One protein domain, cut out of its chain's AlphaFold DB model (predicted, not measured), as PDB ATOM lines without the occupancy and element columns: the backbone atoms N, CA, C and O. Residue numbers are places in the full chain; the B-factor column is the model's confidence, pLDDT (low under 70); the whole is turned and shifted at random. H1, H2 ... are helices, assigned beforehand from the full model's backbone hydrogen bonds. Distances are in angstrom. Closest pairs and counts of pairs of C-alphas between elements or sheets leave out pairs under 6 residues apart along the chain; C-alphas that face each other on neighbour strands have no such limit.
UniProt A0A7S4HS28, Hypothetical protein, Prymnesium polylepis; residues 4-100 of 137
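What this domain is: This is residues 4 to 100 of the 137 residues of the protein "Hypothetical protein" of Prymnesium polylepis (UniProt A0A7S4HS28). What shape do these atoms make? Two long helices, H3 and H4, fold back on each other as a slanted hairpin, and H5 crosses H3 near the hairpin's open end. The short helices H1 and H2 also lie toward that end: H1 sits at the first residues of H3, while H2 is set off from the other helices. What is it made of, and how large is it? The printed part has 97 residues with five named helices, in the order H1, H2, H3, H4, H5, and no named strand, and its class is all helix. It is compact, with a radius of gyration of the C-alphas of 13.7 A and spans of 37 by 31 by 27 A.

How they stand to each other: What do the first two helices meet? H1, residues 4 to 10, touches H3, residues 34 to 53, about perpendicular at 82 degrees; H3 touches H1 with residues 34 to 38 alone, and the closest C-alphas, of Gly 4 and Glu 38, are 5.3 A apart. H2, residues 15 to 23, touches no helix. How do the longer helices stand? H3 is the hub, touching three helices, and forms a helical hairpin with H4, residues 61 to 81, at a steep tilt of 41 degrees, opposite ways; their closest C-alphas, of Ile 44 and Gly 73, are 4.3 A apart. H5, residues 85 to 100, touches H3 about perpendicular at 78 degrees, with the closest C-alphas, of Asp 39 and Gly 95, 3.9 A apart. H5 also touches H4 at a steep tilt of 47 degrees, opposite ways, through residues 86 to 91 of H5 and 76 to 81 of H4 alone; the closest C-alphas, of Ala 80 and Gly 87, are 4.2 A apart. Which helices stay apart? H2 is apart from H1, H3, H4 and H5, and H1 is apart from H4 and H5. What do the backbone N and O atoms show? In H1, H3 and H4 every O i to N i+4 pair is within hydrogen-bond range; in H2 it is 4 of 5 and in H5 11 of 12.

Where its parts are: Where do the short helices lie? H1 begins at C-alpha 4, (-6.665, 25.011, -16.908), and measures 9.8 A from first to last C-alpha, residues 4 to 10. H2, residues 15 to 23, measures 12.1 A. Where do the long ones run? H3, residues 34 to 53, measures 28.7 A from C-alpha 34 at (-10.269, 27.825, -14.062). H4, residues 61 to 81, measures 28.0 A, and H5, residues 85 to 100, measures 21.9 A and ends at C-alpha 100, (0.124, 17.203, -6.388).

The domain as a whole: How far does it reach? The two C-alphas farthest apart, those of Pro 33 and Glu 58, are 38.0 A apart. Are there cuts or long links? The printed part has no cut and no long link; the links H1 to H2 and H4 to H5 are tight, and H2 to H3 and H3 to H4 are short. Where is confidence low? The mean pLDDT of the printed part is 83.3, and residues 4 to 6 are under 70.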
ATOM      1  N   GLY A   4      -5.245  24.736 -17.096       60.34
ATOM      2  CA  GLY A   4      -6.665  25.011 -16.908       60.34
ATOM      3  C   GLY A   4      -7.213  26.186 -17.705       60.34
ATOM      4  O   GLY A   4      -8.369  26.137 -18.116       60.34
ATOM      5  N   ALA A   5      -6.425  27.236 -17.952       62.69
ATOM      6  CA  ALA A   5      -6.894  28.401 -18.706       62.69
ATOM      7  C   ALA A   5      -7.096  28.056 -20.191       62.69
ATOM      8  O   ALA A   5      -8.099  28.437 -20.795       62.69
ATOM      9  N   LEU A   6      -6.183  27.253 -20.746       68.25
ATOM     10  CA  LEU A   6      -6.276  26.734 -22.110       68.25
ATOM     11  C   LEU A   6      -7.444  25.758 -22.259       68.25
ATOM     12  O   LEU A   6      -8.196  25.835 -23.233       68.25
ATOM     13  N   VAL A   7      -7.623  24.866 -21.280       71.44
ATOM     14  CA  VAL A   7      -8.746  23.926 -21.296       71.44
ATOM     15  C   VAL A   7     -10.063  24.677 -21.169       71.44
ATOM     16  O   VAL A   7     -10.933  24.473 -22.002       71.44
ATOM     17  N   LYS A   8     -10.209  25.610 -20.222       76.00
ATOM     18  CA  LYS A   8     -11.451  26.380 -20.065       76.00
ATOM     19  C   LYS A   8     -11.827  27.147 -21.336       76.00
ATOM     20  O   LYS A   8     -12.981  27.103 -21.745       76.00
ATOM     21  N   ASN A   9     -10.864  27.791 -21.996       73.25
ATOM     22  CA  ASN A   9     -11.120  28.536 -23.234       73.25
ATOM     23  C   ASN A   9     -11.527  27.649 -24.424       73.25
ATOM     24  O   ASN A   9     -12.071  28.156 -25.403       73.25
ATOM     25  N   THR A  10     -11.258  26.344 -24.360       77.31
ATOM     26  CA  THR A  10     -11.598  25.371 -25.411       77.31
ATOM     27  C   THR A  10     -12.700  24.395 -24.993       77.31
ATOM     28  O   THR A  10     -13.169  23.608 -25.817       77.31
ATOM     29  N   LEU A  11     -13.142  24.452 -23.734       80.12
ATOM     30  CA  LEU A  11     -14.141  23.561 -23.172       80.12
ATOM     31  C   LEU A  11     -15.528  23.969 -23.665       80.12
ATOM     32  O   LEU A  11     -16.161  24.887 -23.148       80.12
ATOM     33  N   PHE A  12     -16.000  23.255 -24.680       84.38
ATOM     34  CA  PHE A  12     -17.345  23.394 -25.215       84.38
ATOM     35  C   PHE A  12     -18.204  22.205 -24.787       84.38
ATOM     36  O   PHE A  12     -17.888  21.055 -25.099       84.38
ATOM     37  N   VAL A  13     -19.313  22.486 -24.103       83.25
ATOM     38  CA  VAL A  13     -20.317  21.482 -23.736       83.25
ATOM     39  C   VAL A  13     -21.531  21.659 -24.655       83.25
ATOM     40  O   VAL A  13     -22.166  22.713 -24.616       83.25
ATOM     41  N   PRO A  14     -21.869  20.664 -25.501       88.19
ATOM     42  CA  PRO A  14     -23.040  20.746 -26.366       88.19
ATOM     43  C   PRO A  14     -24.338  20.954 -25.566       88.19
ATOM     44  O   PRO A  14     -24.468  20.370 -24.487       88.19
ATOM     45  N   PRO A  15     -25.342  21.682 -26.098       87.31
ATOM     46  CA  PRO A  15     -26.594  21.954 -25.383       87.31
ATOM     47  C   PRO A  15     -27.294  20.695 -24.861       87.31
ATOM     48  O   PRO A  15     -27.687  20.652 -23.703       87.31
ATOM     49  N   ALA A  16     -27.336  19.629 -25.667       88.38
ATOM     50  CA  ALA A  16     -27.921  18.349 -25.263       88.38
ATOM     51  C   ALA A  16     -27.222  17.718 -24.042       88.38
ATOM     52  O   ALA A  16     -27.855  17.011 -23.267       88.38
ATOM     53  N   VAL A  17     -25.921  17.963 -23.859       86.69
ATOM     54  CA  VAL A  17     -25.179  17.500 -22.676       86.69
ATOM     55  C   VAL A  17     -25.437  18.432 -21.496       86.69
ATOM     56  O   VAL A  17     -25.642  17.946 -20.389       86.69
ATOM     57  N   SER A  18     -25.491  19.748 -21.725       88.25
ATOM     58  CA  SER A  18     -25.816  20.727 -20.678       88.25
ATOM     59  C   SER A  18     -27.193  20.467 -20.068       88.25
ATOM     60  O   SER A  18     -27.315  20.420 -18.852       88.25
ATOM     61  N   GLU A  19     -28.206  20.198 -20.896       89.00
ATOM     62  CA  GLU A  19     -29.562  19.882 -20.430       89.00
ATOM     63  C   GLU A  19     -29.595  18.628 -19.546       89.00
ATOM     64  O   GLU A  19     -30.307  18.588 -18.544       89.00
ATOM     65  N   VAL A  20     -28.800  17.608 -19.883       91.19
ATOM     66  CA  VAL A  20     -28.687  16.387 -19.074       91.19
ATOM     67  C   VAL A  20     -27.975  16.663 -17.749       91.19
ATOM     68  O   VAL A  20     -28.396  16.139 -16.719       91.19
ATOM     69  N   LEU A  21     -26.920  17.484 -17.753       89.25
ATOM     70  CA  LEU A  21     -26.227  17.892 -16.528       89.25
ATOM     71  C   LEU A  21     -27.164  18.676 -15.605       89.25
ATOM     72  O   LEU A  21     -27.249  18.360 -14.419       89.25
ATOM     73  N   ASP A  22     -27.922  19.624 -16.154       88.62
ATOM     74  CA  ASP A  22     -28.890  20.418 -15.401       88.62
ATOM     75  C   ASP A  22     -30.012  19.547 -14.827       88.62
ATOM     76  O   ASP A  22     -30.337  19.658 -13.642       88.62
ATOM     77  N   ALA A  23     -30.559  18.623 -15.626       89.44
ATOM     78  CA  ALA A  23     -31.576  17.672 -15.179       89.44
ATOM     79  C   ALA A  23     -31.066  16.719 -14.082       89.44
ATOM     80  O   ALA A  23     -31.844  16.283 -13.232       89.44
ATOM     81  N   ALA A  24     -29.769  16.406 -14.083       87.25
ATOM     82  CA  ALA A  24     -29.104  15.601 -13.057       87.25
ATOM     83  C   ALA A  24     -28.625  16.420 -11.841       87.25
ATOM     84  O   ALA A  24     -27.973  15.865 -10.955       87.25
ATOM     85  N   ASP A  25     -28.938  17.719 -11.798       87.19
ATOM     86  CA  ASP A  25     -28.493  18.682 -10.787       87.19
ATOM     87  C   ASP A  25     -26.961  18.777 -10.631       87.19
ATOM     88  O   ASP A  25     -26.405  18.937  -9.541       87.19
ATOM     89  N   LEU A  26     -26.258  18.687 -11.756       89.81
ATOM     90  CA  LEU A  26     -24.808  18.802 -11.848       89.81
ATOM     91  C   LEU A  26     -24.402  20.191 -12.338       89.81
ATOM     92  O   LEU A  26     -25.169  20.903 -12.981       89.81
ATOM     93  N   LEU A  27     -23.183  20.596 -12.003       89.31
ATOM     94  CA  LEU A  27     -22.553  21.781 -12.564       89.31
ATOM     95  C   LEU A  27     -22.170  21.522 -14.018       89.31
ATOM     96  O   LEU A  27     -21.689  20.439 -14.366       89.31
ATOM     97  N   ASN A  28     -22.312  22.548 -14.848       88.81
ATOM     98  CA  ASN A  28     -21.712  22.546 -16.167       88.81
ATOM     99  C   ASN A  28     -20.206  22.844 -16.023       88.81
ATOM    100  O   ASN A  28     -19.836  23.894 -15.487       88.81
ATOM    101  N   PRO A  29     -19.312  21.953 -16.486       84.56
ATOM    102  CA  PRO A  29     -17.875  22.157 -16.350       84.56
ATOM    103  C   PRO A  29     -17.359  23.370 -17.142       84.56
ATOM    104  O   PRO A  29     -16.320  23.914 -16.777       84.56
ATOM    105  N   ALA A  30     -18.074  23.834 -18.176       86.81
ATOM    106  CA  ALA A  30     -17.726  25.059 -18.905       86.81
ATOM    107  C   ALA A  30     -17.906  26.331 -18.054       86.81
ATOM    108  O   ALA A  30     -17.192  27.318 -18.253       86.81
ATOM    109  N   ASP A  31     -18.808  26.289 -17.071       87.75
ATOM    110  CA  ASP A  31     -19.116  27.426 -16.200       87.75
ATOM    111  C   ASP A  31     -18.213  27.485 -14.958       87.75
ATOM    112  O   ASP A  31     -18.164  28.504 -14.264       87.75
ATOM    113  N   LEU A  32     -17.447  26.423 -14.682       85.50
ATOM    114  CA  LEU A  32     -16.528  26.371 -13.546       85.50
ATOM    115  C   LEU A  32     -15.396  27.406 -13.681       85.50
ATOM    116  O   LEU A  32     -14.905  27.674 -14.786       85.50
ATOM    117  N   PRO A  33     -14.918  28.001 -12.575       86.94
ATOM    118  CA  PRO A  33     -13.697  28.799 -12.591       86.94
ATOM    119  C   PRO A  33     -12.478  27.920 -12.932       86.94
ATOM    120  O   PRO A  33     -12.511  26.699 -12.804       86.94
ATOM    121  N   VAL A  34     -11.413  28.538 -13.453       84.00
ATOM    122  CA  VAL A  34     -10.269  27.825 -14.062       84.00
ATOM    123  C   VAL A  34      -9.629  26.814 -13.105       84.00
ATOM    124  O   VAL A  34      -9.305  25.697 -13.498       84.00
ATOM    125  N   ASP A  35      -9.460  27.203 -11.850       80.94
ATOM    126  CA  ASP A  35      -8.901  26.377 -10.784       80.94
ATOM    127  C   ASP A  35      -9.773  25.151 -10.479       80.94
ATOM    128  O   ASP A  35      -9.246  24.042 -10.332       80.94
ATOM    129  N   GLU A  36     -11.095  25.328 -10.479       84.06
ATOM    130  CA  GLU A  36     -12.057  24.240 -10.291       84.06
ATOM    131  C   GLU A  36     -12.166  23.313 -11.505       84.06
ATOM    132  O   GLU A  36     -12.394  22.117 -11.326       84.06
ATOM    133  N   VAL A  37     -11.959  23.818 -12.728       85.38
ATOM    134  CA  VAL A  37     -11.871  22.979 -13.939       85.38
ATOM    135  C   VAL A  37     -10.708  22.000 -13.816       85.38
ATOM    136  O   VAL A  37     -10.853  20.810 -14.087       85.38
ATOM    137  N   GLU A  38      -9.546  22.477 -13.379       84.12
ATOM    138  CA  GLU A  38      -8.388  21.609 -13.205       84.12
ATOM    139  C   GLU A  38      -8.558  20.631 -12.029       84.12
ATOM    140  O   GLU A  38      -8.086  19.498 -12.103       84.12
ATOM    141  N   ASP A  39      -9.211  21.047 -10.937       86.44
ATOM    142  CA  ASP A  39      -9.529  20.162  -9.806       86.44
ATOM    143  C   ASP A  39     -10.533  19.073 -10.229       86.44
ATOM    144  O   ASP A  39     -10.378  17.901  -9.883       86.44
ATOM    145  N   TRP A  40     -11.527  19.429 -11.047       87.38
ATOM    146  CA  TRP A  40     -12.452  18.479 -11.661       87.38
ATOM    147  C   TRP A  40     -11.715  17.463 -12.543       87.38
ATOM    148  O   TRP A  40     -11.862  16.260 -12.328       87.38
ATOM    149  N   LEU A  41     -10.852  17.910 -13.463       85.12
ATOM    150  CA  LEU A  41     -10.034  17.017 -14.297       85.12
ATOM    151  C   LEU A  41      -9.107  16.125 -13.463       85.12
ATOM    152  O   LEU A  41      -8.952  14.939 -13.760       85.12
ATOM    153  N   GLY A  42      -8.525  16.674 -12.398       84.00
ATOM    154  CA  GLY A  42      -7.721  15.920 -11.443       84.00
ATOM    155  C   GLY A  42      -8.521  14.789 -10.793       84.00
ATOM    156  O   GLY A  42      -8.047  13.656 -10.738       84.00
ATOM    157  N   ALA A  43      -9.760  15.059 -10.375       86.94
ATOM    158  CA  ALA A  43     -10.637  14.043  -9.803       86.94
ATOM    159  C   ALA A  43     -10.972  12.922 -10.806       86.94
ATOM    160  O   ALA A  43     -10.963  11.751 -10.424       86.94
ATOM    161  N   ILE A  44     -11.195  13.248 -12.087       87.69
ATOM    162  CA  ILE A  44     -11.391  12.251 -13.160       87.69
ATOM    163  C   ILE A  44     -10.147  11.373 -13.320       87.69
ATOM    164  O   ILE A  44     -10.246  10.142 -13.374       87.69
ATOM    165  N   GLY A  45      -8.971  12.000 -13.391       84.38
ATOM    166  CA  GLY A  45      -7.699  11.297 -13.523       84.38
ATOM    167  C   GLY A  45      -7.437  10.364 -12.342       84.38
ATOM    168  O   GLY A  45      -7.062   9.211 -12.539       84.38
ATOM    169  N   LEU A  46      -7.714  10.824 -11.120       85.69
ATOM    170  CA  LEU A  46      -7.560  10.018  -9.911       85.69
ATOM    171  C   LEU A  46      -8.543   8.846  -9.873       85.69
ATOM    172  O   LEU A  46      -8.132   7.726  -9.593       85.69
ATOM    173  N   GLY A  47      -9.818   9.079 -10.195       84.81
ATOM    174  CA  GLY A  47     -10.828   8.021 -10.274       84.81
ATOM    175  C   GLY A  47     -10.448   6.934 -11.273       84.81
ATOM    176  O   GLY A  47     -10.537   5.745 -10.971       84.81
ATOM    177  N   THR A  48      -9.940   7.350 -12.434       85.62
ATOM    178  CA  THR A  48      -9.397   6.447 -13.456       85.62
ATOM    179  C   THR A  48      -8.217   5.645 -12.920       85.62
ATOM    180  O   THR A  48      -8.199   4.425 -13.040       85.62
ATOM    181  N   ALA A  49      -7.241   6.316 -12.306       84.19
ATOM    182  CA  ALA A  49      -6.033   5.677 -11.799       84.19
ATOM    183  C   ALA A  49      -6.334   4.673 -10.680       84.19
ATOM    184  O   ALA A  49      -5.776   3.580 -10.678       84.19
ATOM    185  N   VAL A  50      -7.240   5.013  -9.758       86.44
ATOM    186  CA  VAL A  50      -7.667   4.113  -8.682       86.44
ATOM    187  C   VAL A  50      -8.271   2.848  -9.275       86.44
ATOM    188  O   VAL A  50      -7.803   1.762  -8.958       86.44
ATOM    189  N   LEU A  51      -9.254   2.970 -10.169       85.06
ATOM    190  CA  LEU A  51      -9.909   1.793 -10.745       85.06
ATOM    191  C   LEU A  51      -8.969   0.969 -11.635       85.06
ATOM    192  O   LEU A  51      -9.065  -0.251 -11.624       85.06
ATOM    193  N   TYR A  52      -8.017   1.614 -12.310       84.38
ATOM    194  CA  TYR A  52      -7.014   0.938 -13.136       84.38
ATOM    195  C   TYR A  52      -6.015   0.126 -12.312       84.38
ATOM    196  O   TYR A  52      -5.594  -0.953 -12.719       84.38
ATOM    197  N   LEU A  53      -5.633   0.636 -11.140       84.38
ATOM    198  CA  LEU A  53      -4.743  -0.074 -10.223       84.38
ATOM    199  C   LEU A  53      -5.431  -1.250  -9.525       84.38
ATOM    200  O   LEU A  53      -4.741  -2.127  -9.001       84.38
ATOM    201  N   LEU A  54      -6.765  -1.284  -9.502       83.00
ATOM    202  CA  LEU A  54      -7.493  -2.441  -9.011       83.00
ATOM    203  C   LEU A  54      -7.562  -3.513 -10.119       83.00
ATOM    204  O   LEU A  54      -8.087  -3.242 -11.199       83.00
ATOM    205  N   PRO A  55      -7.103  -4.753  -9.866       77.12
ATOM    206  CA  PRO A  55      -7.144  -5.839 -10.847       77.12
ATOM    207  C   PRO A  55      -8.566  -6.420 -10.962       77.12
ATOM    208  O   PRO A  55      -8.823  -7.546 -10.554       77.12
ATOM    209  N   ILE A  56      -9.525  -5.619 -11.439       78.19
ATOM    210  CA  ILE A  56     -10.949  -5.997 -11.509       78.19
ATOM    211  C   ILE A  56     -11.321  -6.576 -12.876       78.19
ATOM    212  O   ILE A  56     -12.152  -7.479 -12.945       78.19
ATOM    213  N   PHE A  57     -10.761  -6.037 -13.960       74.50
ATOM    214  CA  PHE A  57     -11.242  -6.333 -15.310       74.50
ATOM    215  C   PHE A  57     -10.431  -7.436 -16.016       74.50
ATOM    216  O   PHE A  57     -11.027  -8.196 -16.771       74.50
ATOM    217  N   GLU A  58      -9.128  -7.588 -15.738       77.75
ATOM    218  CA  GLU A  58      -8.223  -8.602 -16.333       77.75
ATOM    219  C   GLU A  58      -8.361  -8.763 -17.869       77.75
ATOM    220  O   GLU A  58      -8.147  -9.838 -18.428       77.75
ATOM    221  N   ILE A  59      -8.703  -7.685 -18.583       78.00
ATOM    222  CA  ILE A  59      -8.899  -7.677 -20.050       78.00
ATOM    223  C   ILE A  59      -7.594  -7.262 -20.754       78.00
ATOM    224  O   ILE A  59      -7.474  -7.322 -21.980       78.00
ATOM    225  N   GLY A  60      -6.593  -6.853 -19.970       77.06
ATOM    226  CA  GLY A  60      -5.285  -6.386 -20.408       77.06
ATOM    227  C   GLY A  60      -5.161  -4.869 -20.303       77.06
ATOM    228  O   GLY A  60      -6.152  -4.152 -20.297       77.06
ATOM    229  N   VAL A  61      -3.924  -4.368 -20.293       78.94
ATOM    230  CA  VAL A  61      -3.551  -2.967 -19.990       78.94
ATOM    231  C   VAL A  61      -4.450  -1.909 -20.650       78.94
ATOM    232  O   VAL A  61      -4.895  -0.975 -19.990       78.94
ATOM    233  N   ILE A  62      -4.735  -2.038 -21.950       81.50
ATOM    234  CA  ILE A  62      -5.555  -1.061 -22.691       81.50
ATOM    235  C   ILE A  62      -7.036  -1.186 -22.322       81.50
ATOM    236  O   ILE A  62      -7.717  -0.173 -22.166       81.50
ATOM    237  N   GLY A  63      -7.533  -2.417 -22.183       77.62
ATOM    238  CA  GLY A  63      -8.903  -2.677 -21.754       77.62
ATOM    239  C   GLY A  63      -9.116  -2.166 -20.336       77.62
ATOM    240  O   GLY A  63      -9.985  -1.335 -20.107       77.62
ATOM    241  N   ASP A  64      -8.250  -2.563 -19.414       80.12
ATOM    242  CA  ASP A  64      -8.305  -2.174 -18.011       80.12
ATOM    243  C   ASP A  64      -8.248  -0.648 -17.862       80.12
ATOM    244  O   ASP A  64      -9.014  -0.082 -17.086       80.12
ATOM    245  N   LEU A  65      -7.429   0.049 -18.661       85.06
ATOM    246  CA  LEU A  65      -7.397   1.513 -18.682       85.06
ATOM    247  C   LEU A  65      -8.696   2.120 -19.226       85.06
ATOM    248  O   LEU A  65      -9.222   3.053 -18.626       85.06
ATOM    249  N   ALA A  66      -9.229   1.606 -20.336       85.00
ATOM    250  CA  ALA A  66     -10.458   2.120 -20.937       85.00
ATOM    251  C   ALA A  66     -11.670   1.918 -20.015       85.00
ATOM    252  O   ALA A  66     -12.438   2.852 -19.784       85.00
ATOM    253  N   PHE A  67     -11.810   0.726 -19.434       85.75
ATOM    254  CA  PHE A  67     -12.852   0.426 -18.456       85.75
ATOM    255  C   PHE A  67     -12.695   1.295 -17.207       85.75
ATOM    256  O   PHE A  67     -13.665   1.884 -16.736       85.75
ATOM    257  N   SER A  68     -11.473   1.480 -16.719       85.12
ATOM    258  CA  SER A  68     -11.226   2.339 -15.560       85.12
ATOM    259  C   SER A  68     -11.462   3.817 -15.848       85.12
ATOM    260  O   SER A  68     -11.946   4.535 -14.980       85.12
ATOM    261  N   ALA A  69     -11.198   4.285 -17.067       85.00
ATOM    262  CA  ALA A  69     -11.504   5.653 -17.471       85.00
ATOM    263  C   ALA A  69     -13.016   5.887 -17.554       85.00
ATOM    264  O   ALA A  69     -13.517   6.904 -17.075       85.00
ATOM    265  N   ILE A  70     -13.760   4.927 -18.106       87.25
ATOM    266  CA  ILE A  70     -15.217   5.017 -18.229       87.25
ATOM    267  C   ILE A  70     -15.877   4.944 -16.852       87.25
ATOM    268  O   ILE A  70     -16.654   5.823 -16.491       87.25
ATOM    269  N   PHE A  71     -15.564   3.912 -16.068       89.25
ATOM    270  CA  PHE A  71     -16.221   3.684 -14.785       89.25
ATOM    271  C   PHE A  71     -15.613   4.538 -13.674       89.25
ATOM    272  O   PHE A  71     -16.340   5.221 -12.962       89.25
ATOM    273  N   GLY A  72     -14.291   4.563 -13.539       87.25
ATOM    274  CA  GLY A  72     -13.607   5.328 -12.495       87.25
ATOM    275  C   GLY A  72     -13.573   6.812 -12.795       87.25
ATOM    276  O   GLY A  72     -14.015   7.615 -11.976       87.25
ATOM    277  N   GLY A  73     -13.126   7.180 -13.994       86.56
ATOM    278  CA  GLY A  73     -13.152   8.569 -14.439       86.56
ATOM    279  C   GLY A  73     -14.571   9.127 -14.505       86.56
ATOM    280  O   GLY A  73     -14.809  10.219 -13.998       86.56
ATOM    281  N   GLY A  74     -15.533   8.369 -15.045       85.94
ATOM    282  CA  GLY A  74     -16.933   8.792 -15.149       85.94
ATOM    283  C   GLY A  74     -17.636   8.968 -13.800       85.94
ATOM    284  O   GLY A  74     -18.298   9.985 -13.586       85.94
ATOM    285  N   LEU A  75     -17.466   8.033 -12.856       87.75
ATOM    286  CA  LEU A  75     -18.044   8.169 -11.512       87.75
ATOM    287  C   LEU A  75     -17.418   9.337 -10.749       87.75
ATOM    288  O   LEU A  75     -18.136  10.118 -10.126       87.75
ATOM    289  N   SER A  76     -16.096   9.497 -10.826       86.75
ATOM    290  CA  SER A  76     -15.422  10.635 -10.203       86.75
ATOM    291  C   SER A  76     -15.778  11.961 -10.876       86.75
ATOM    292  O   SER A  76     -15.939  12.950 -10.165       86.75
ATOM    293  N   ALA A  77     -15.990  11.991 -12.198       87.88
ATOM    294  CA  ALA A  77     -16.497  13.162 -12.918       87.88
ATOM    295  C   ALA A  77     -17.887  13.559 -12.415       87.88
ATOM    296  O   ALA A  77     -18.116  14.725 -12.100       87.88
ATOM    297  N   TYR A  78     -18.795  12.584 -12.310       88.81
ATOM    298  CA  TYR A  78     -20.145  12.792 -11.797       88.81
ATOM    299  C   TYR A  78     -20.109  13.334 -10.368       88.81
ATOM    300  O   TYR A  78     -20.714  14.366 -10.087       88.81
ATOM    301  N   LEU A  79     -19.359  12.674  -9.477       89.12
ATOM    302  CA  LEU A  79     -19.230  13.102  -8.087       89.12
ATOM    303  C   LEU A  79     -18.667  14.515  -7.999       89.12
ATOM    304  O   LEU A  79     -19.235  15.332  -7.288       89.12
ATOM    305  N   ALA A  80     -17.616  14.820  -8.759       88.38
ATOM    306  CA  ALA A  80     -17.001  16.137  -8.781       88.38
ATOM    307  C   ALA A  80     -17.955  17.231  -9.281       88.38
ATOM    308  O   ALA A  80     -17.924  18.332  -8.741       88.38
ATOM    309  N   LEU A  81     -18.836  16.953 -10.245       90.31
ATOM    310  CA  LEU A  81     -19.789  17.947 -10.753       90.31
ATOM    311  C   LEU A  81     -21.027  18.141  -9.880       90.31
ATOM    312  O   LEU A  81     -21.792  19.067 -10.141       90.31
ATOM    313  N   ARG A  82     -21.247  17.336  -8.837       90.06
ATOM    314  CA  ARG A  82     -22.388  17.575  -7.947       90.06
ATOM    315  C   ARG A  82     -22.310  18.975  -7.332       90.06
ATOM    316  O   ARG A  82     -21.239  19.451  -6.944       90.06
ATOM    317  N   LYS A  83     -23.471  19.623  -7.228       87.50
ATOM    318  CA  LYS A  83     -23.626  20.944  -6.597       87.50
ATOM    319  C   LYS A  83     -23.558  20.887  -5.068       87.50
ATOM    320  O   LYS A  83     -23.454  21.924  -4.419       87.50
ATOM    321  N   ASP A  84     -23.628  19.691  -4.490       85.94
ATOM    322  CA  ASP A  84     -23.596  19.478  -3.050       85.94
ATOM    323  C   ASP A  84     -22.169  19.418  -2.483       85.94
ATOM    324  O   ASP A  84     -21.159  19.463  -3.191       85.94
ATOM    325  N   ASN A  85     -22.084  19.296  -1.157       85.19
ATOM    326  CA  ASN A  85     -20.809  19.265  -0.444       85.19
ATOM    327  C   ASN A  85     -19.915  18.089  -0.887       85.19
ATOM    328  O   ASN A  85     -18.693  18.182  -0.815       85.19
ATOM    329  N   TRP A  86     -20.505  17.000  -1.395       82.50
ATOM    330  CA  TRP A  86     -19.750  15.877  -1.947       82.50
ATOM    331  C   TRP A  86     -19.010  16.251  -3.228       82.50
ATOM    332  O   TRP A  86     -17.868  15.822  -3.395       82.50
ATOM    333  N   GLY A  87     -19.583  17.095  -4.088       81.25
ATOM    334  CA  GLY A  87     -18.864  17.588  -5.262       81.25
ATOM    335  C   GLY A  87     -17.729  18.536  -4.918       81.25
ATOM    336  O   GLY A  87     -16.647  18.419  -5.497       81.25
ATOM    337  N   LEU A  88     -17.911  19.388  -3.905       83.25
ATOM    338  CA  LEU A  88     -16.839  20.248  -3.402       83.25
ATOM    339  C   LEU A  88     -15.696  19.432  -2.782       83.25
ATOM    340  O   LEU A  88     -14.529  19.684  -3.075       83.25
ATOM    341  N   VAL A  89     -16.017  18.434  -1.954       84.75
ATOM    342  CA  VAL A  89     -15.021  17.524  -1.370       84.75
ATOM    343  C   VAL A  89     -14.305  16.744  -2.465       84.75
ATOM    344  O   VAL A  89     -13.085  16.632  -2.424       84.75
ATOM    345  N   THR A  90     -15.024  16.251  -3.471       84.50
ATOM    346  CA  THR A  90     -14.409  15.495  -4.566       84.50
ATOM    347  C   THR A  90     -13.456  16.378  -5.377       84.50
ATOM    348  O   THR A  90     -12.305  15.999  -5.565       84.50
ATOM    349  N   ARG A  91     -13.865  17.592  -5.771       84.88
ATOM    350  CA  ARG A  91     -12.981  18.555  -6.457       84.88
ATOM    351  C   ARG A  91     -11.778  18.942  -5.592       84.88
ATOM    352  O   ARG A  91     -10.637  18.811  -6.018       84.88
ATOM    353  N   SER A  92     -12.013  19.351  -4.349       79.69
ATOM    354  CA  SER A  92     -10.958  19.886  -3.483       79.69
ATOM    355  C   SER A  92     -10.001  18.808  -2.969       79.69
ATOM    356  O   SER A  92      -8.798  19.034  -2.941       79.69
ATOM    357  N   ALA A  93     -10.492  17.636  -2.561       79.69
ATOM    358  CA  ALA A  93      -9.644  16.566  -2.041       79.69
ATOM    359  C   ALA A  93      -9.045  15.732  -3.178       79.69
ATOM    360  O   ALA A  93      -7.826  15.654  -3.297       79.69
ATOM    361  N   ALA A  94      -9.873  15.151  -4.053       75.31
ATOM    362  CA  ALA A  94      -9.364  14.285  -5.117       75.31
ATOM    363  C   ALA A  94      -8.622  15.090  -6.193       75.31
ATOM    364  O   ALA A  94      -7.541  14.683  -6.618       75.31
ATOM    365  N   GLY A  95      -9.147  16.256  -6.580       75.88
ATOM    366  CA  GLY A  95      -8.524  17.127  -7.579       75.88
ATOM    367  C   GLY A  95      -7.162  17.661  -7.154       75.88
ATOM    368  O   GLY A  95      -6.184  17.505  -7.889       75.88
ATOM    369  N   LYS A  96      -7.044  18.210  -5.939       76.75
ATOM    370  CA  LYS A  96      -5.753  18.729  -5.447       76.75
ATOM    371  C   LYS A  96      -4.733  17.626  -5.211       76.75
ATOM    372  O   LYS A  96      -3.566  17.812  -5.550       76.75
ATOM    373  N   THR A  97      -5.149  16.474  -4.681       76.44
ATOM    374  CA  THR A  97      -4.246  15.327  -4.523       76.44
ATOM    375  C   THR A  97      -3.751  14.825  -5.879       76.44
ATOM    376  O   THR A  97      -2.561  14.563  -6.027       76.44
ATOM    377  N   ALA A  98      -4.617  14.770  -6.894       76.62
ATOM    378  CA  ALA A  98      -4.214  14.403  -8.248       76.62
ATOM    379  C   ALA A  98      -3.223  15.404  -8.854       76.62
ATOM    380  O   ALA A  98      -2.223  14.995  -9.438       76.62
ATOM    381  N   LYS A  99      -3.451  16.711  -8.667       72.69
ATOM    382  CA  LYS A  99      -2.517  17.760  -9.105       72.69
ATOM    383  C   LYS A  99      -1.155  17.633  -8.437       72.69
ATOM    384  O   LYS A  99      -0.139  17.734  -9.116       72.69
ATOM    385  N   GLN A 100      -1.124  17.396  -7.129       74.62
ATOM    386  CA  GLN A 100       0.124  17.203  -6.388       74.62
ATOM    387  C   GLN A 100       0.866  15.947  -6.854       74.62
ATOM    388  O   GLN A 100       2.073  15.999  -7.069       74.62
TER     389      GLN A 100